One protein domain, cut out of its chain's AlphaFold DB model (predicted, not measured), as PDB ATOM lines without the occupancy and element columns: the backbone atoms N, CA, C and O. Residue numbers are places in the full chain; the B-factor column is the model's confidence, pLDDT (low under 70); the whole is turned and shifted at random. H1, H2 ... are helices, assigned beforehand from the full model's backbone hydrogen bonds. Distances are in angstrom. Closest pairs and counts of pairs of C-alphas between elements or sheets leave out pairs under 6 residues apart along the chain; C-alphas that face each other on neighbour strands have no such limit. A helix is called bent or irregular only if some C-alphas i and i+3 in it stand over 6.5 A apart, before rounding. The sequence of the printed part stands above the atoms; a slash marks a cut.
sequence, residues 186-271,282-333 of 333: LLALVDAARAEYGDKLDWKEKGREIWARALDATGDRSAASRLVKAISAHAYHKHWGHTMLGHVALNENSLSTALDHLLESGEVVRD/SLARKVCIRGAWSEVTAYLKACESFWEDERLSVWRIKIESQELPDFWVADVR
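What this domain is: This is residues 186 to 271 and 282 to 333 of the 333 residues of an uncharacterized protein of Olavius algarvensis Delta 1 endosymbiont (UniProt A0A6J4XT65). A long straight helix, H3, is the spine; the sharply kinked H1 and the short H2 pack on its first part, while H4 folds back along its later part. From there H3, H4, H6 and H7 stand side by side in a curved row, with H5 on the inner side of the curve and the small H8 near H5. The printed part has 138 residues with eight named helices, H1 to H8 in chain order, and no named strand: all helix. It is elongated, spanning 51 by 33 by 28 A, and only just compact, close to loose, with a radius of gyration of the C-alphas of 17.0 A.

Where its parts are: H3, residues 221 to 251, is 45.2 A long, from C-alpha 221 at (29.213, 71.777, 17.475) to C-alpha 251 at (10.444, 75.704, -23.437). Before it come H1, residues 186 to 202, and H2, residues 207 to 218, 16.9 A. H1 is irregular, with a kink of 101 degrees near residue 196; C-alphas 196 and 199 are 9.7 A apart. After it come H4, 255 to 266, 17.0 A; H5, 282 to 288; H6, 293 to 303, 15.3 A; H7, 311 to 320; and H8, 326 to 329.

How they stand to each other: H3, the hub, touches H1, closest C-alphas Leu 201 and Ile 231, 4.7 A. With residues 238 to 250 alone it touches H4, its hairpin partner, at Gly 246 and Ala 258, C-alphas 4.1 A apart, a shallow tilt of 20 degrees. H2 touches H3 at Ala 214 and Ala 224, C-alphas 4.8 A apart, through residues 221 to 228 of H3 alone. H4 and H6 touch at a shallow tilt of 18 degrees, the same way; their closest C-alphas, Gly 266 and Ala 302, are 5.3 A apart. H6 and H7, a hairpin, touch at Thr 297 and Arg 316, C-alphas 5.8 A apart. H5 touches H3, H4 and H6, for instance Ala 284 and Val 296, the closest C-alphas of H5 and H6, 5.8 A apart. H8 touches no helix. Every O i to N i+4 pair is within hydrogen-bond range in H2 to H7, and 9 of 13 in H1; H8 is too short for such a pair.

The domain as a whole: The C-alphas farthest apart, Asp 220 and Ser 321, are 51.2 A apart. Residues 272 to 281 are not printed, and C-alphas 271 and 282 are 19.2 A apart across this cut. Of the links printed whole, none is long. Confidence is under 70 at residues 329 to 333.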
ATOM      1  N   LEU A 186      16.490  68.712  -6.969       98.62
ATOM      2  CA  LEU A 186      16.954  69.804  -6.110       98.62
ATOM      3  C   LEU A 186      15.839  70.317  -5.192       98.62
ATOM      4  O   LEU A 186      16.096  70.549  -4.011       98.62
ATOM      5  N   LEU A 187      14.611  70.460  -5.700       98.69
ATOM      6  CA  LEU A 187      13.470  70.857  -4.871       98.69
ATOM      7  C   LEU A 187      13.072  69.770  -3.862       98.69
ATOM      8  O   LEU A 187      12.754  70.092  -2.723       98.69
ATOM      9  N   ALA A 188      13.216  68.488  -4.200       98.62
ATOM     10  CA  ALA A 188      13.005  67.413  -3.230       98.62
ATOM     11  C   ALA A 188      14.017  67.482  -2.064       98.62
ATOM     12  O   ALA A 188      13.667  67.223  -0.912       98.62
ATOM     13  N   LEU A 189      15.272  67.872  -2.338       98.06
ATOM     14  CA  LEU A 189      16.281  68.120  -1.297       98.06
ATOM     15  C   LEU A 189      15.938  69.344  -0.435       98.06
ATOM     16  O   LEU A 189      16.220  69.342   0.764       98.06
ATOM     17  N   VAL A 190      15.341  70.380  -1.033       98.38
ATOM     18  CA  VAL A 190      14.827  71.560  -0.318       98.38
ATOM     19  C   VAL A 190      13.718  71.148   0.650       98.38
ATOM     20  O   VAL A 190      13.802  71.477   1.833       98.38
ATOM     21  N   ASP A 191      12.746  70.365   0.183       98.44
ATOM     22  CA  ASP A 191      11.628  69.883   0.998       98.44
ATOM     23  C   ASP A 191      12.102  68.973   2.139       98.44
ATOM     24  O   ASP A 191      11.674  69.129   3.284       98.44
ATOM     25  N   ALA A 192      13.043  68.065   1.861       98.31
ATOM     26  CA  ALA A 192      13.630  67.195   2.877       98.31
ATOM     27  C   ALA A 192      14.369  67.996   3.963       98.31
ATOM     28  O   ALA A 192      14.164  67.763   5.154       98.31
ATOM     29  N   ALA A 193      15.181  68.985   3.568       98.00
ATOM     30  CA  ALA A 193      15.853  69.864   4.519       98.00
ATOM     31  C   ALA A 193      14.837  70.668   5.344       98.00
ATOM     32  O   ALA A 193      14.998  70.801   6.559       98.00
ATOM     33  N   ARG A 194      13.778  71.186   4.707       97.94
ATOM     34  CA  ARG A 194      12.708  71.931   5.379       97.94
ATOM     35  C   ARG A 194      11.984  71.074   6.411       97.94
ATOM     36  O   ARG A 194      11.731  71.563   7.510       97.94
ATOM     37  N   ALA A 195      11.704  69.812   6.097       98.31
ATOM     38  CA  ALA A 195      11.101  68.870   7.035       98.31
ATOM     39  C   ALA A 195      11.999  68.597   8.256       98.31
ATOM     40  O   ALA A 195      11.493  68.430   9.364       98.31
ATOM     41  N   GLU A 196      13.323  68.580   8.074       97.88
ATOM     42  CA  GLU A 196      14.288  68.333   9.154       97.88
ATOM     43  C   GLU A 196      14.540  69.574  10.030       97.88
ATOM     44  O   GLU A 196      14.562  69.487  11.260       97.88
ATOM     45  N   TYR A 197      14.738  70.741   9.414       97.88
ATOM     46  CA  TYR A 197      15.239  71.935  10.103       97.88
ATOM     47  C   TYR A 197      14.183  73.033  10.317       97.88
ATOM     48  O   TYR A 197      14.382  73.900  11.178       97.88
ATOM     49  N   GLY A 198      13.057  72.983   9.599       97.62
ATOM     50  CA  GLY A 198      11.964  73.956   9.681       97.62
ATOM     51  C   GLY A 198      12.412  75.379   9.341       97.62
ATOM     52  O   GLY A 198      13.224  75.598   8.442       97.62
ATOM     53  N   ASP A 199      11.919  76.353  10.103       96.69
ATOM     54  CA  ASP A 199      12.185  77.789   9.899       96.69
ATOM     55  C   ASP A 199      13.646  78.188  10.165       96.69
ATOM     56  O   ASP A 199      14.065  79.305   9.863       96.69
ATOM     57  N   LYS A 200      14.469  77.277  10.709       97.44
ATOM     58  CA  LYS A 200      15.903  77.538  10.907       97.44
ATOM     59  C   LYS A 200      16.643  77.754   9.587       97.44
ATOM     60  O   LYS A 200      17.706  78.365   9.586       97.44
ATOM     61  N   LEU A 201      16.089  77.266   8.475       97.12
ATOM     62  CA  LEU A 201      16.654  77.455   7.138       97.12
ATOM     63  C   LEU A 201      16.540  78.896   6.626       97.12
ATOM     64  O   LEU A 201      17.275  79.258   5.711       97.12
ATOM     65  N   ASP A 202      15.676  79.716   7.230       95.31
ATOM     66  CA  ASP A 202      15.429  81.102   6.810       95.31
ATOM     67  C   ASP A 202      16.202  82.133   7.652       95.31
ATOM     68  O   ASP A 202      15.969  83.342   7.567       95.31
ATOM     69  N   TRP A 203      17.133  81.669   8.490       95.88
ATOM     70  CA  TRP A 203      18.012  82.538   9.264       95.88
ATOM     71  C   TRP A 203      18.911  83.378   8.351       95.88
ATOM     72  O   TRP A 203      19.545  82.867   7.429       95.88
ATOM     73  N   LYS A 204      18.963  84.686   8.626       92.44
ATOM     74  CA  LYS A 204      19.627  85.687   7.774       92.44
ATOM     75  C   LYS A 204      21.033  86.060   8.248       92.44
ATOM     76  O   LYS A 204      21.741  86.773   7.538       92.44
ATOM     77  N   GLU A 205      21.430  85.625   9.443       92.56
ATOM     78  CA  GLU A 205      22.756  85.899   9.995       92.56
ATOM     79  C   GLU A 205      23.875  85.309   9.120       92.56
ATOM     80  O   GLU A 205      23.673  84.358   8.362       92.56
ATOM     81  N   LYS A 206      25.099  85.839   9.256       87.56
ATOM     82  CA  LYS A 206      26.264  85.389   8.474       87.56
ATOM     83  C   LYS A 206      27.512  85.161   9.321       87.56
ATOM     84  O   LYS A 206      27.652  85.664  10.433       87.56
ATOM     85  N   GLY A 207      28.447  84.383   8.777       88.31
ATOM     86  CA  GLY A 207      29.767  84.161   9.368       88.31
ATOM     87  C   GLY A 207      29.712  83.653  10.813       88.31
ATOM     88  O   GLY A 207      29.199  82.572  11.087       88.31
ATOM     89  N   ARG A 208      30.266  84.429  11.750       93.50
ATOM     90  CA  ARG A 208      30.314  84.042  13.171       93.50
ATOM     91  C   ARG A 208      28.953  84.112  13.863       93.50
ATOM     92  O   ARG A 208      28.732  83.355  14.801       93.50
ATOM     93  N   GLU A 209      28.053  84.974  13.401       95.88
ATOM     94  CA  GLU A 209      26.737  85.171  14.021       95.88
ATOM     95  C   GLU A 209      25.830  83.963  13.782       95.88
ATOM     96  O   GLU A 209      25.286  83.407  14.734       95.88
ATOM     97  N   ILE A 210      25.750  83.483  12.534       95.38
ATOM     98  CA  ILE A 210      24.972  82.277  12.214       95.38
ATOM     99  C   ILE A 210      25.533  81.044  12.922       95.38
ATOM    100  O   ILE A 210      24.779  80.193  13.384       95.38
ATOM    101  N   TRP A 211      26.860  80.972  13.069       96.75
ATOM    102  CA  TRP A 211      27.505  79.906  13.825       96.75
ATOM    103  C   TRP A 211      27.131  79.950  15.309       96.75
ATOM    104  O   TRP A 211      26.761  78.921  15.872       96.75
ATOM    105  N   ALA A 212      27.200  81.126  15.940       97.62
ATOM    106  CA  ALA A 212      26.827  81.296  17.342       97.62
ATOM    107  C   ALA A 212      25.356  80.926  17.576       97.62
ATOM    108  O   ALA A 212      25.061  80.160  18.490       97.62
ATOM    109  N   ARG A 213      24.455  81.383  16.698       97.62
ATOM    110  CA  ARG A 213      23.025  81.054  16.746       97.62
ATOM    111  C   ARG A 213      22.763  79.558  16.566       97.62
ATOM    112  O   ARG A 213      21.971  78.979  17.302       97.62
ATOM    113  N   ALA A 214      23.434  78.916  15.610       97.56
ATOM    114  CA  ALA A 214      23.310  77.478  15.393       97.56
ATOM    115  C   ALA A 214      23.838  76.669  16.584       97.56
ATOM    116  O   ALA A 214      23.238  75.659  16.947       97.56
ATOM    117  N   LEU A 215      24.934  77.109  17.206       97.94
ATOM    118  CA  LEU A 215      25.481  76.461  18.395       97.94
ATOM    119  C   LEU A 215      24.541  76.591  19.595       97.94
ATOM    120  O   LEU A 215      24.302  75.593  20.267       97.94
ATOM    121  N   ASP A 216      23.974  77.775  19.819       97.81
ATOM    122  CA  ASP A 216      22.985  78.012  20.876       97.81
ATOM    123  C   ASP A 216      21.730  77.146  20.683       97.81
ATOM    124  O   ASP A 216      21.310  76.424  21.584       97.81
ATOM    125  N   ALA A 217      21.192  77.108  19.461       97.31
ATOM    126  CA  ALA A 217      19.975  76.361  19.157       97.31
ATOM    127  C   ALA A 217      20.135  74.832  19.183       97.31
ATOM    128  O   ALA A 217      19.143  74.118  19.322       97.31
ATOM    129  N   THR A 218      21.350  74.316  18.976       97.12
ATOM    130  CA  THR A 218      21.601  72.866  18.886       97.12
ATOM    131  C   THR A 218      22.319  72.293  20.103       97.12
ATOM    132  O   THR A 218      22.255  71.085  20.318       97.12
ATOM    133  N   GLY A 219      23.030  73.121  20.873       96.94
ATOM    134  CA  GLY A 219      23.862  72.692  21.999       96.94
ATOM    135  C   GLY A 219      25.083  71.842  21.615       96.94
ATOM    136  O   GLY A 219      25.833  71.433  22.500       96.94
ATOM    137  N   ASP A 220      25.317  71.573  20.324       97.44
ATOM    138  CA  ASP A 220      26.380  70.690  19.835       97.44
ATOM    139  C   ASP A 220      27.075  71.273  18.598       97.44
ATOM    140  O   ASP A 220      26.444  71.686  17.627       97.44
ATOM    141  N   ARG A 221      28.414  71.244  18.591       97.38
ATOM    142  CA  ARG A 221      29.213  71.777  17.475       97.38
ATOM    143  C   ARG A 221      28.988  71.010  16.173       97.38
ATOM    144  O   ARG A 221      29.024  71.617  15.101       97.38
ATOM    145  N   SER A 222      28.775  69.696  16.239       97.50
ATOM    146  CA  SER A 222      28.580  68.886  15.030       97.50
ATOM    147  C   SER A 222      27.202  69.138  14.418       97.50
ATOM    148  O   SER A 222      27.091  69.301  13.202       97.50
ATOM    149  N   ALA A 223      26.164  69.227  15.250       97.44
ATOM    150  CA  ALA A 223      24.813  69.604  14.857       97.44
ATOM    151  C   ALA A 223      24.758  71.036  14.315       97.44
ATOM    152  O   ALA A 223      24.200  71.242  13.238       97.44
ATOM    153  N   ALA A 224      25.417  71.997  14.972       97.75
ATOM    154  CA  ALA A 224      25.551  73.363  14.471       97.75
ATOM    155  C   ALA A 224      26.214  73.397  13.085       97.75
ATOM    156  O   ALA A 224      25.729  74.070  12.177       97.75
ATOM    157  N   SER A 225      27.279  72.611  12.880       97.31
ATOM    158  CA  SER A 225      27.933  72.493  11.572       97.31
ATOM    159  C   SER A 225      27.012  71.925  10.497       97.31
ATOM    160  O   SER A 225      26.998  72.446   9.381       97.31
ATOM    161  N   ARG A 226      26.225  70.889  10.814       97.31
ATOM    162  CA  ARG A 226      25.232  70.341   9.878       97.31
ATOM    163  C   ARG A 226      24.147  71.362   9.546       97.31
ATOM    164  O   ARG A 226      23.884  71.561   8.367       97.31
ATOM    165  N   LEU A 227      23.608  72.062  10.543       97.81
ATOM    166  CA  LEU A 227      22.585  73.089  10.345       97.81
ATOM    167  C   LEU A 227      23.090  74.241   9.464       97.81
ATOM    168  O   LEU A 227      22.431  74.597   8.493       97.81
ATOM    169  N   VAL A 228      24.284  74.785   9.731       96.94
ATOM    170  CA  VAL A 228      24.863  75.866   8.907       96.94
ATOM    171  C   VAL A 228      25.079  75.410   7.459       96.94
ATOM    172  O   VAL A 228      24.790  76.157   6.523       96.94
ATOM    173  N   LYS A 229      25.538  74.169   7.254       95.69
ATOM    174  CA  LYS A 229      25.650  73.585   5.908       95.69
ATOM    175  C   LYS A 229      24.281  73.407   5.250       95.69
ATOM    176  O   LYS A 229      24.160  73.695   4.064       95.69
ATOM    177  N   ALA A 230      23.270  72.969   5.998       97.00
ATOM    178  CA  ALA A 230      21.912  72.775   5.501       97.00
ATOM    179  C   ALA A 230      21.264  74.098   5.071       97.00
ATOM    180  O   ALA A 230      20.677  74.140   3.997       97.00
ATOM    181  N   ILE A 231      21.446  75.185   5.833       97.06
ATOM    182  CA  ILE A 231      20.978  76.537   5.472       97.06
ATOM    183  C   ILE A 231      21.544  76.957   4.105       97.06
ATOM    184  O   ILE A 231      20.800  77.302   3.187       97.06
ATOM    185  N   SER A 232      22.868  76.858   3.940       95.38
ATOM    186  CA  SER A 232      23.549  77.206   2.685       95.38
ATOM    187  C   SER A 232      23.147  76.283   1.524       95.38
ATOM    188  O   SER A 232      22.888  76.755   0.416       95.38
ATOM    189  N   ALA A 233      23.057  74.969   1.753       95.88
ATOM    190  CA  ALA A 233      22.634  74.011   0.734       95.88
ATOM    191  C   ALA A 233      21.179  74.236   0.295       95.88
ATOM    192  O   ALA A 233      20.913  74.249  -0.902       95.88
ATOM    193  N   HIS A 234      20.267  74.475   1.240       97.06
ATOM    194  CA  HIS A 234      18.859  74.761   0.980       97.06
ATOM    195  C   HIS A 234      18.692  75.985   0.070       97.06
ATOM    196  O   HIS A 234      18.042  75.882  -0.968       97.06
ATOM    197  N   ALA A 235      19.336  77.112   0.399       96.31
ATOM    198  CA  ALA A 235      19.283  78.319  -0.429       96.31
ATOM    199  C   ALA A 235      19.800  78.071  -1.856       96.31
ATOM    200  O   ALA A 235      19.155  78.436  -2.838       96.31
ATOM    201  N   TYR A 236      20.939  77.385  -1.979       96.31
ATOM    202  CA  TYR A 236      21.539  77.092  -3.278       96.31
ATOM    203  C   TYR A 236      20.688  76.139  -4.128       96.31
ATOM    204  O   TYR A 236      20.517  76.368  -5.326       96.31
ATOM    205  N   HIS A 237      20.135  75.085  -3.520       97.75
ATOM    206  CA  HIS A 237      19.265  74.133  -4.209       97.75
ATOM    207  C   HIS A 237      17.933  74.768  -4.609       97.75
ATOM    208  O   HIS A 237      17.505  74.554  -5.741       97.75
ATOM    209  N   LYS A 238      17.320  75.596  -3.747       97.75
ATOM    210  CA  LYS A 238      16.081  76.320  -4.069       97.75
ATOM    211  C   LYS A 238      16.287  77.233  -5.278       97.75
ATOM    212  O   LYS A 238      15.542  77.132  -6.253       97.75
ATOM    213  N   HIS A 239      17.343  78.050  -5.255       97.69
ATOM    214  CA  HIS A 239      17.676  78.947  -6.362       97.69
ATOM    215  C   HIS A 239      17.819  78.191  -7.694       97.69
ATOM    216  O   HIS A 239      17.166  78.522  -8.689       97.69
ATOM    217  N   TRP A 240      18.654  77.148  -7.723       97.88
ATOM    218  CA  TRP A 240      18.929  76.410  -8.956       97.88
ATOM    219  C   TRP A 240      17.771  75.522  -9.410       97.88
ATOM    220  O   TRP A 240      17.518  75.456 -10.611       97.88
ATOM    221  N   GLY A 241      17.050  74.889  -8.482       98.44
ATOM    222  CA  GLY A 241      15.877  74.071  -8.787       98.44
ATOM    223  C   GLY A 241      14.812  74.883  -9.518       98.44
ATOM    224  O   GLY A 241      14.402  74.521 -10.623       98.44
ATOM    225  N   HIS A 242      14.459  76.048  -8.973       98.62
ATOM    226  CA  HIS A 242      13.525  76.957  -9.631       98.62
ATOM    227  C   HIS A 242      14.080  77.552 -10.927       98.62
ATOM    228  O   HIS A 242      13.370  77.575 -11.927       98.62
ATOM    229  N   THR A 243      15.358  77.945 -10.971       98.25
ATOM    230  CA  THR A 243      15.974  78.436 -12.216       98.25
ATOM    231  C   THR A 243      15.835  77.414 -13.352       98.25
ATOM    232  O   THR A 243      15.458  77.771 -14.470       98.25
ATOM    233  N   MET A 244      16.095  76.130 -13.079       98.44
ATOM    234  CA  MET A 244      15.975  75.057 -14.070       98.44
ATOM    235  C   MET A 244      14.535  74.844 -14.523       98.44
ATOM    236  O   MET A 244      14.277  74.803 -15.727       98.44
ATOM    237  N   LEU A 245      13.594  74.759 -13.582       98.88
ATOM    238  CA  LEU A 245      12.181  74.575 -13.907       98.88
ATOM    239  C   LEU A 245      11.588  75.786 -14.638       98.88
ATOM    240  O   LEU A 245      10.753  75.607 -15.520       98.88
ATOM    241  N   GLY A 246      12.076  76.999 -14.375       98.69
ATOM    242  CA  GLY A 246      11.710  78.188 -15.143       98.69
ATOM    243  C   GLY A 246      12.160  78.109 -16.606       98.69
ATOM    244  O   GLY A 246      11.387  78.424 -17.512       98.69
ATOM    245  N   HIS A 247      13.375  77.613 -16.876       98.62
ATOM    246  CA  HIS A 247      13.829  77.363 -18.254       98.62
ATOM    247  C   HIS A 247      12.998  76.281 -18.954       98.62
ATOM    248  O   HIS A 247      12.682  76.434 -20.134       98.62
ATOM    249  N   VAL A 248      12.621  75.220 -18.234       98.75
ATOM    250  CA  VAL A 248      11.727  74.163 -18.741       98.75
ATOM    251  C   VAL A 248      10.349  74.738 -19.080       98.75
ATOM    252  O   VAL A 248       9.866  74.524 -20.190       98.75
ATOM    253  N   ALA A 249       9.760  75.536 -18.188       98.69
ATOM    254  CA  ALA A 249       8.469  76.184 -18.410       98.69
ATOM    255  C   ALA A 249       8.485  77.098 -19.648       98.69
ATOM    256  O   ALA A 249       7.554  77.071 -20.452       98.69
ATOM    257  N   LEU A 250       9.573  77.847 -19.869       97.88
ATOM    258  CA  LEU A 250       9.733  78.651 -21.085       97.88
ATOM    259  C   LEU A 250       9.799  77.817 -22.364       97.88
ATOM    260  O   LEU A 250       9.302  78.269 -23.398       97.88
ATOM    261  N   ASN A 251      10.425  76.640 -22.314       97.44
ATOM    262  CA  ASN A 251      10.444  75.704 -23.437       97.44
ATOM    263  C   ASN A 251       9.050  75.104 -23.699       97.44
ATOM    264  O   ASN A 251       8.667  74.906 -24.847       97.44
ATOM    265  N   GLU A 252       8.269  74.882 -22.644       97.62
ATOM    266  CA  GLU A 252       6.870  74.438 -22.707       97.62
ATOM    267  C   GLU A 252       5.889  75.592 -23.038       97.62
ATOM    268  O   GLU A 252       4.676  75.401 -23.018       97.62
ATOM    269  N   ASN A 253       6.394  76.787 -23.387       97.00
ATOM    270  CA  ASN A 253       5.627  78.010 -23.676       97.00
ATOM    271  C   ASN A 253       4.743  78.521 -22.520       97.00
ATOM    272  O   ASN A 253       3.826  79.311 -22.746       97.00
ATOM    273  N   SER A 254       5.048  78.142 -21.279       97.94
ATOM    274  CA  SER A 254       4.377  78.666 -20.088       97.94
ATOM    275  C   SER A 254       5.163  79.835 -19.493       97.94
ATOM    276  O   SER A 254       6.035  79.656 -18.639       97.94
ATOM    277  N   LEU A 255       4.875  81.055 -19.962       98.12
ATOM    278  CA  LEU A 255       5.521  82.262 -19.432       98.12
ATOM    279  C   LEU A 255       5.159  82.493 -17.961       98.12
ATOM    280  O   LEU A 255       6.057  82.753 -17.172       98.12
ATOM    281  N   SER A 256       3.890  82.347 -17.575       98.19
ATOM    282  CA  SER A 256       3.456  82.544 -16.185       98.19
ATOM    283  C   SER A 256       4.210  81.629 -15.217       98.19
ATOM    284  O   SER A 256       4.837  82.116 -14.285       98.19
ATOM    285  N   THR A 257       4.270  80.325 -15.503       98.50
ATOM    286  CA  THR A 257       5.011  79.363 -14.668       98.50
ATOM    287  C   THR A 257       6.507  79.677 -14.610       98.50
ATOM    288  O   THR A 257       7.146  79.495 -13.575       98.50
ATOM    289  N   ALA A 258       7.092  80.165 -15.707       98.62
ATOM    290  CA  ALA A 258       8.488  80.583 -15.701       98.62
ATOM    291  C   ALA A 258       8.739  81.805 -14.805       98.62
ATOM    292  O   ALA A 258       9.799  81.883 -14.184       98.62
ATOM    293  N   LEU A 259       7.784  82.737 -14.733       98.56
ATOM    294  CA  LEU A 259       7.857  83.911 -13.863       98.56
ATOM    295  C   LEU A 259       7.710  83.532 -12.391       98.56
ATOM    296  O   LEU A 259       8.513  83.993 -11.583       98.56
ATOM    297  N   ASP A 260       6.783  82.630 -12.062       98.44
ATOM    298  CA  ASP A 260       6.641  82.099 -10.700       98.44
ATOM    299  C   ASP A 260       7.961  81.473 -10.229       98.44
ATOM    300  O   ASP A 260       8.478  81.786  -9.158       98.44
ATOM    301  N   HIS A 261       8.576  80.647 -11.080       98.62
ATOM    302  CA  HIS A 261       9.883  80.064 -10.796       98.62
ATOM    303  C   HIS A 261      11.013  81.096 -10.716       98.62
ATOM    304  O   HIS A 261      11.893  80.965  -9.868       98.62
ATOM    305  N   LEU A 262      11.018  82.129 -11.560       98.56
ATOM    306  CA  LEU A 262      12.021  83.188 -11.461       98.56
ATOM    307  C   LEU A 262      11.947  83.885 -10.094       98.56
ATOM    308  O   LEU A 262      12.975  84.023  -9.433       98.56
ATOM    309  N   LEU A 263      10.751  84.280  -9.659       98.00
ATOM    310  CA  LEU A 263      10.560  84.964  -8.380       98.00
ATOM    311  C   LEU A 263      10.943  84.053  -7.206       98.00
ATOM    312  O   LEU A 263      11.752  84.452  -6.371       98.00
ATOM    313  N   GLU A 264      10.496  82.795  -7.205       97.81
ATOM    314  CA  GLU A 264      10.871  81.822  -6.169       97.81
ATOM    315  C   GLU A 264      12.380  81.545  -6.104       97.81
ATOM    316  O   GLU A 264      12.923  81.292  -5.025       97.81
ATOM    317  N   SER A 265      13.089  81.624  -7.236       97.25
ATOM    318  CA  SER A 265      14.550  81.487  -7.252       97.25
ATOM    319  C   SER A 265      15.276  82.654  -6.565       97.25
ATOM    320  O   SER A 265      16.422  82.481  -6.147       97.25
ATOM    321  N   GLY A 266      14.633  83.822  -6.454       95.56
ATOM    322  CA  GLY A 266      15.146  85.000  -5.747       95.56
ATOM    323  C   GLY A 266      14.826  85.010  -4.249       95.56
ATOM    324  O   GLY A 266      15.519  85.673  -3.482       95.56
ATOM    325  N   GLU A 267      13.829  84.243  -3.811       94.56
ATOM    326  CA  GLU A 267      13.405  84.152  -2.408       94.56
ATOM    327  C   GLU A 267      14.257  83.134  -1.632       94.56
ATOM    328  O   GLU A 267      13.794  82.048  -1.253       94.56
ATOM    329  N   VAL A 268      15.533  83.478  -1.425       94.94
ATOM    330  CA  VAL A 268      16.532  82.655  -0.724       94.94
ATOM    331  C   VAL A 268      17.357  83.473   0.269       94.94
ATOM    332  O   VAL A 268      17.594  84.665   0.086       94.94
ATOM    333  N   VAL A 269      17.843  82.817   1.327       93.75
ATOM    334  CA  VAL A 269      18.847  83.411   2.222       93.75
ATOM    335  C   VAL A 269      20.227  83.441   1.568       93.75
ATOM    336  O   VAL A 269      20.491  82.780   0.562       93.75
ATOM    337  N   ARG A 270      21.149  84.194   2.172       89.75
ATOM    338  CA  ARG A 270      22.520  84.319   1.683       89.75
ATOM    339  C   ARG A 270      23.250  82.974   1.696       89.75
ATOM    340  O   ARG A 270      23.447  82.364   2.742       89.75
ATOM    341  N   ASP A 271      23.749  82.572   0.534       92.12
ATOM    342  CA  ASP A 271      24.639  81.425   0.345       92.12
ATOM    343  C   ASP A 271      26.022  81.917  -0.118       92.12
ATOM    344  O   ASP A 271      26.081  82.793  -0.983       92.12
ATOM    345  N   SER A 282      20.338  84.104 -16.854       92.62
ATOM    346  CA  SER A 282      19.921  83.485 -18.119       92.62
ATOM    347  C   SER A 282      18.397  83.338 -18.236       92.62
ATOM    348  O   SER A 282      17.845  83.549 -19.316       92.62
ATOM    349  N   LEU A 283      17.710  83.001 -17.137       96.44
ATOM    350  CA  LEU A 283      16.248  82.918 -17.101       96.44
ATOM    351  C   LEU A 283      15.621  84.314 -17.193       96.44
ATOM    352  O   LEU A 283      14.783  84.540 -18.064       96.44
ATOM    353  N   ALA A 284      16.097  85.255 -16.367       96.88
ATOM    354  CA  ALA A 284      15.675  86.657 -16.366       96.88
ATOM    355  C   ALA A 284      15.749  87.278 -17.774       96.88
ATOM    356  O   ALA A 284      14.774  87.823 -18.286       96.88
ATOM    357  N   ARG A 285      16.871  87.081 -18.475       95.81
ATOM    358  CA  ARG A 285      17.027  87.499 -19.872       95.81
ATOM    359  C   ARG A 285      15.952  86.906 -20.788       95.81
ATOM    360  O   ARG A 285      15.358  87.627 -21.588       95.81
ATOM    361  N   LYS A 286      15.708  85.592 -20.715       95.44
ATOM    362  CA  LYS A 286      14.746  84.911 -21.602       95.44
ATOM    363  C   LYS A 286      13.294  85.328 -21.351       95.44
ATOM    364  O   LYS A 286      12.499  85.252 -22.293       95.44
ATOM    365  N   VAL A 287      12.939  85.737 -20.131       97.00
ATOM    366  CA  VAL A 287      11.603  86.280 -19.833       97.00
ATOM    367  C   VAL A 287      11.483  87.755 -20.242       97.00
ATOM    368  O   VAL A 287      10.449  88.128 -20.790       97.00
ATOM    369  N   CYS A 288      12.548  88.564 -20.124       96.50
ATOM    370  CA  CYS A 288      12.591  89.930 -20.672       96.50
ATOM    371  C   CYS A 288      12.345  89.948 -22.183       96.50
ATOM    372  O   CYS A 288      11.539  90.732 -22.669       96.50
ATOM    373  N   ILE A 289      12.972  89.028 -22.929       94.38
ATOM    374  CA  ILE A 289      12.748  88.877 -24.382       94.38
ATOM    375  C   ILE A 289      11.271  88.567 -24.704       94.38
ATOM    376  O   ILE A 289      10.800  88.869 -25.796       94.38
ATOM    377  N   ARG A 290      10.524  87.997 -23.751       95.88
ATOM    378  CA  ARG A 290       9.078  87.745 -23.855       95.88
ATOM    379  C   ARG A 290       8.212  88.879 -23.282       95.88
ATOM    380  O   ARG A 290       7.001  88.716 -23.198       95.88
ATOM    381  N   GLY A 291       8.807  90.012 -22.908       96.12
ATOM    382  CA  GLY A 291       8.110  91.213 -22.445       96.12
ATOM    383  C   GLY A 291       7.864  91.304 -20.935       96.12
ATOM    384  O   GLY A 291       7.248  92.269 -20.494       96.12
ATOM    385  N   ALA A 292       8.338  90.346 -20.132       97.00
ATOM    386  CA  ALA A 292       8.107  90.323 -18.683       97.00
ATOM    387  C   ALA A 292       9.181  91.113 -17.910       97.00
ATOM    388  O   ALA A 292      10.044  90.549 -17.239       97.00
ATOM    389  N   TRP A 293       9.176  92.437 -18.071       97.38
ATOM    390  CA  TRP A 293      10.193  93.329 -17.499       97.38
ATOM    391  C   TRP A 293       9.980  93.609 -16.007       97.38
ATOM    392  O   TRP A 293      10.939  93.608 -15.238       97.38
ATOM    393  N   SER A 294       8.729  93.803 -15.581       96.50
ATOM    394  CA  SER A 294       8.361  94.108 -14.189       96.50
ATOM    395  C   SER A 294       8.797  93.024 -13.206       96.50
ATOM    396  O   SER A 294       9.336  93.313 -12.139       96.50
ATOM    397  N   GLU A 295       8.597  91.768 -13.580       97.31
ATOM    398  CA  GLU A 295       8.930  90.595 -12.783       97.31
ATOM    399  C   GLU A 295      10.445  90.418 -12.679       97.31
ATOM    400  O   GLU A 295      10.954  90.033 -11.629       97.31
ATOM    401  N   VAL A 296      11.189  90.769 -13.732       97.38
ATOM    402  CA  VAL A 296      12.656  90.775 -13.683       97.38
ATOM    403  C   VAL A 296      13.171  91.892 -12.784       97.38
ATOM    404  O   VAL A 296      14.096  91.655 -12.012       97.38
ATOM    405  N   THR A 297      12.553  93.074 -12.801       96.56
ATOM    406  CA  THR A 297      12.860  94.138 -11.833       96.56
ATOM    407  C   THR A 297      12.622  93.673 -10.392       96.56
ATOM    408  O   THR A 297      13.472  93.901  -9.527       96.56
ATOM    409  N   ALA A 298      11.512  92.974 -10.129       96.06
ATOM    410  CA  ALA A 298      11.226  92.401  -8.812       96.06
ATOM    411  C   ALA A 298      12.269  91.346  -8.404       96.06
ATOM    412  O   ALA A 298      12.803  91.406  -7.296       96.06
ATOM    413  N   TYR A 299      12.632  90.446  -9.319       97.25
ATOM    414  CA  TYR A 299      13.687  89.458  -9.101       97.25
ATOM    415  C   TYR A 299      15.052  90.106  -8.810       97.25
ATOM    416  O   TYR A 299      15.741  89.702  -7.874       97.25
ATOM    417  N   LEU A 300      15.440  91.150  -9.554       95.75
ATOM    418  CA  LEU A 300      16.694  91.875  -9.317       95.75
ATOM    419  C   LEU A 300      16.730  92.523  -7.934       95.75
ATOM    420  O   LEU A 300      17.772  92.510  -7.282       95.75
ATOM    421  N   LYS A 301      15.594  93.049  -7.469       94.31
ATOM    422  CA  LYS A 301      15.462  93.573  -6.109       94.31
ATOM    423  C   LYS A 301      15.596  92.469  -5.057       94.31
ATOM    424  O   LYS A 301      16.274  92.673  -4.057       94.31
ATOM    425  N   ALA A 302      15.003  91.295  -5.280       94.00
ATOM    426  CA  ALA A 302      15.162  90.154  -4.375       94.00
ATOM    427  C   ALA A 302      16.632  89.698  -4.277       94.00
ATOM    428  O   ALA A 302      17.119  89.409  -3.179       94.00
ATOM    429  N   CYS A 303      17.373  89.736  -5.394       94.81
ATOM    430  CA  CYS A 303      18.801  89.399  -5.438       94.81
ATOM    431  C   CYS A 303      19.666  90.241  -4.486       94.81
ATOM    432  O   CYS A 303      20.651  89.721  -3.962       94.81
ATOM    433  N   GLU A 304      19.295  91.497  -4.208       91.94
ATOM    434  CA  GLU A 304      20.049  92.385  -3.302       91.94
ATOM    435  C   GLU A 304      20.178  91.810  -1.882       91.94
ATOM    436  O   GLU A 304      21.115  92.138  -1.157       91.94
ATOM    437  N   SER A 305      19.262  90.925  -1.477       89.38
ATOM    438  CA  SER A 305      19.278  90.310  -0.146       89.38
ATOM    439  C   SER A 305      20.393  89.273   0.049       89.38
ATOM    440  O   SER A 305      20.787  89.002   1.188       89.38
ATOM    441  N   PHE A 306      20.915  88.696  -1.038       90.88
ATOM    442  CA  PHE A 306      21.942  87.652  -0.985       90.88
ATOM    443  C   PHE A 306      23.173  87.936  -1.852       90.88
ATOM    444  O   PHE A 306      24.208  87.296  -1.641       90.88
ATOM    445  N   TRP A 307      23.098  88.884  -2.786       93.44
ATOM    446  CA  TRP A 307      24.191  89.262  -3.675       93.44
ATOM    447  C   TRP A 307      24.377  90.785  -3.694       93.44
ATOM    448  O   TRP A 307      23.656  91.518  -4.363       93.44
ATOM    449  N   GLU A 308      25.358  91.254  -2.925       90.06
ATOM    450  CA  GLU A 308      25.720  92.669  -2.812       90.06
ATOM    451  C   GLU A 308      26.676  93.039  -3.958       90.06
ATOM    452  O   GLU A 308      27.889  92.880  -3.839       90.06
ATOM    453  N   ASP A 309      26.127  93.494  -5.086       90.38
ATOM    454  CA  ASP A 309      26.906  93.909  -6.257       90.38
ATOM    455  C   ASP A 309      26.340  95.205  -6.856       90.38
ATOM    456  O   ASP A 309      25.144  95.307  -7.145       90.38
ATOM    457  N   GLU A 310      27.204  96.202  -7.062       90.88
ATOM    458  CA  GLU A 310      26.820  97.529  -7.567       90.88
ATOM    459  C   GLU A 310      26.111  97.457  -8.930       90.88
ATOM    460  O   GLU A 310      25.256  98.298  -9.239       90.88
ATOM    461  N   ARG A 311      26.396  96.413  -9.725       91.50
ATOM    462  CA  ARG A 311      25.781  96.193 -11.039       91.50
ATOM    463  C   ARG A 311      24.272  95.985 -10.966       91.50
ATOM    464  O   ARG A 311      23.598  96.344 -11.928       91.50
ATOM    465  N   LEU A 312      23.723  95.472  -9.859       92.12
ATOM    466  CA  LEU A 312      22.273  95.267  -9.716       92.12
ATOM    467  C   LEU A 312      21.488  96.571  -9.883       92.12
ATOM    468  O   LEU A 312      20.454  96.588 -10.550       92.12
ATOM    469  N   SER A 313      22.009  97.673  -9.336       91.06
ATOM    470  CA  SER A 313      21.374  98.989  -9.436       91.06
ATOM    471  C   SER A 313      21.319  99.491 -10.883       91.06
ATOM    472  O   SER A 313      20.271  99.937 -11.350       91.06
ATOM    473  N   VAL A 314      22.424  99.336 -11.618       93.25
ATOM    474  CA  VAL A 314      22.545  99.712 -13.033       93.25
ATOM    475  C   VAL A 314      21.655  98.830 -13.905       93.25
ATOM    476  O   VAL A 314      20.948  99.326 -14.781       93.25
ATOM    477  N   TRP A 315      21.664  97.518 -13.665       95.00
ATOM    478  CA  TRP A 315      20.854  96.571 -14.424       95.00
ATOM    479  C   TRP A 315      19.367  96.810 -14.216       95.00
ATOM    480  O   TRP A 315      18.623  96.782 -15.190       95.00
ATOM    481  N   ARG A 316      18.934  97.126 -12.993       94.25
ATOM    482  CA  ARG A 316      17.537  97.464 -12.720       94.25
ATOM    483  C   ARG A 316      17.061  98.663 -13.544       94.25
ATOM    484  O   ARG A 316      16.015  98.557 -14.172       94.25
ATOM    485  N   ILE A 317      17.842  99.746 -13.619       94.62
ATOM    486  CA  ILE A 317      17.495 100.936 -14.423       94.62
ATOM    487  C   ILE A 317      17.321 100.571 -15.907       94.62
ATOM    488  O   ILE A 317      16.373 101.023 -16.556       94.62
ATOM    489  N   LYS A 318      18.212  99.724 -16.443       95.75
ATOM    490  CA  LYS A 318      18.105  99.229 -17.824       95.75
ATOM    491  C   LYS A 318      16.831  98.404 -18.028       95.75
ATOM    492  O   LYS A 318      16.064  98.697 -18.939       95.75
ATOM    493  N   ILE A 319      16.556  97.441 -17.146       96.25
ATOM    494  CA  ILE A 319      15.362  96.583 -17.223       96.25
ATOM    495  C   ILE A 319      14.065  97.398 -17.096       96.25
ATOM    496  O   ILE A 319      13.125  97.156 -17.852       96.25
ATOM    497  N   GLU A 320      14.015  98.395 -16.209       95.00
ATOM    498  CA  GLU A 320      12.879  99.325 -16.082       95.00
ATOM    499  C   GLU A 320      12.646 100.137 -17.365       95.00
ATOM    500  O   GLU A 320      11.504 100.431 -17.719       95.00
ATOM    501  N   SER A 321      13.718 100.430 -18.104       96.00
ATOM    502  CA  SER A 321      13.678 101.084 -19.419       96.00
ATOM    503  C   SER A 321      13.479 100.103 -20.587       96.00
ATOM    504  O   SER A 321      13.567 100.509 -21.744       96.00
ATOM    505  N   GLN A 322      13.205  98.823 -20.305       95.94
ATOM    506  CA  GLN A 322      13.073  97.739 -21.288       95.94
ATOM    507  C   GLN A 322      14.327  97.513 -22.151       95.94
ATOM    508  O   GLN A 322      14.252  97.115 -23.315       95.94
ATOM    509  N   GLU A 323      15.501  97.743 -21.565       94.81
ATOM    510  CA  GLU A 323      16.807  97.493 -22.167       94.81
ATOM    511  C   GLU A 323      17.494  96.313 -21.463       94.81
ATOM    512  O   GLU A 323      17.532  96.231 -20.236       94.81
ATOM    513  N   LEU A 324      18.073  95.386 -22.232       93.00
ATOM    514  CA  LEU A 324      18.871  94.300 -21.661       93.00
ATOM    515  C   LEU A 324      20.272  94.804 -21.270       93.00
ATOM    516  O   LEU A 324      20.929  95.451 -22.086       93.00
ATOM    517  N   PRO A 325      20.790  94.460 -20.077       91.19
ATOM    518  CA  PRO A 325      22.177  94.736 -19.729       91.19
ATOM    519  C   PRO A 325      23.165  94.073 -20.693       91.19
ATOM    520  O   PRO A 325      23.015  92.898 -21.020       91.19
ATOM    521  N   ASP A 326      24.231  94.781 -21.077       82.19
ATOM    522  CA  ASP A 326      25.195  94.313 -22.089       82.19
ATOM    523  C   ASP A 326      25.834  92.964 -21.722       82.19
ATOM    524  O   ASP A 326      25.979  92.071 -22.557       82.19
ATOM    525  N   PHE A 327      26.128  92.768 -20.433       75.25
ATOM    526  CA  PHE A 327      26.681  91.518 -19.907       75.25
ATOM    527  C   PHE A 327      25.721  90.324 -20.037       75.25
ATOM    528  O   PHE A 327      26.163  89.183 -20.061       75.25
ATOM    529  N   TRP A 328      24.408  90.564 -20.132       78.06
ATOM    530  CA  TRP A 328      23.417  89.504 -20.345       78.06
ATOM    531  C   TRP A 328      23.291  89.144 -21.826       78.06
ATOM    532  O   TRP A 328      22.746  88.099 -22.164       78.06
ATOM    533  N   VAL A 329      23.742  90.011 -22.730       60.12
ATOM    534  CA  VAL A 329      23.672  89.778 -24.177       60.12
ATOM    535  C   VAL A 329      24.842  88.918 -24.653       60.12
ATOM    536  O   VAL A 329      24.677  88.145 -25.595       60.12
ATOM    537  N   ALA A 330      25.990  89.000 -23.978       48.12
ATOM    538  CA  ALA A 330      27.101  88.094 -24.209       48.12
ATOM    539  C   ALA A 330      26.751  86.696 -23.670       48.12
ATOM    540  O   ALA A 330      26.617  86.507 -22.463       48.12
ATOM    541  N   ASP A 331      26.643  85.702 -24.556       38.91
ATOM    542  CA  ASP A 331      26.816  84.300 -24.170       38.91
ATOM    543  C   ASP A 331      28.268  84.153 -23.692       38.91
ATOM    544  O   ASP A 331      29.175  83.850 -24.472       38.91
ATOM    545  N   VAL A 332      28.521  84.488 -22.425       32.78
ATOM    546  CA  VAL A 332      29.839  84.307 -21.820       32.78
ATOM    547  C   VAL A 332      30.051  82.800 -21.711       32.78
ATOM    548  O   VAL A 332      29.429  82.129 -20.888       32.78
ATOM    549  N   ARG A 333      30.855  82.309 -22.658       29.67
ATOM    550  CA  ARG A 333      31.296  80.925 -22.840       29.67
ATOM    551  C   ARG A 333      31.975  80.349 -21.608       29.67
ATOM    552  O   ARG A 333      32.704  81.111 -20.935       29.67
TER     553      ARG A 333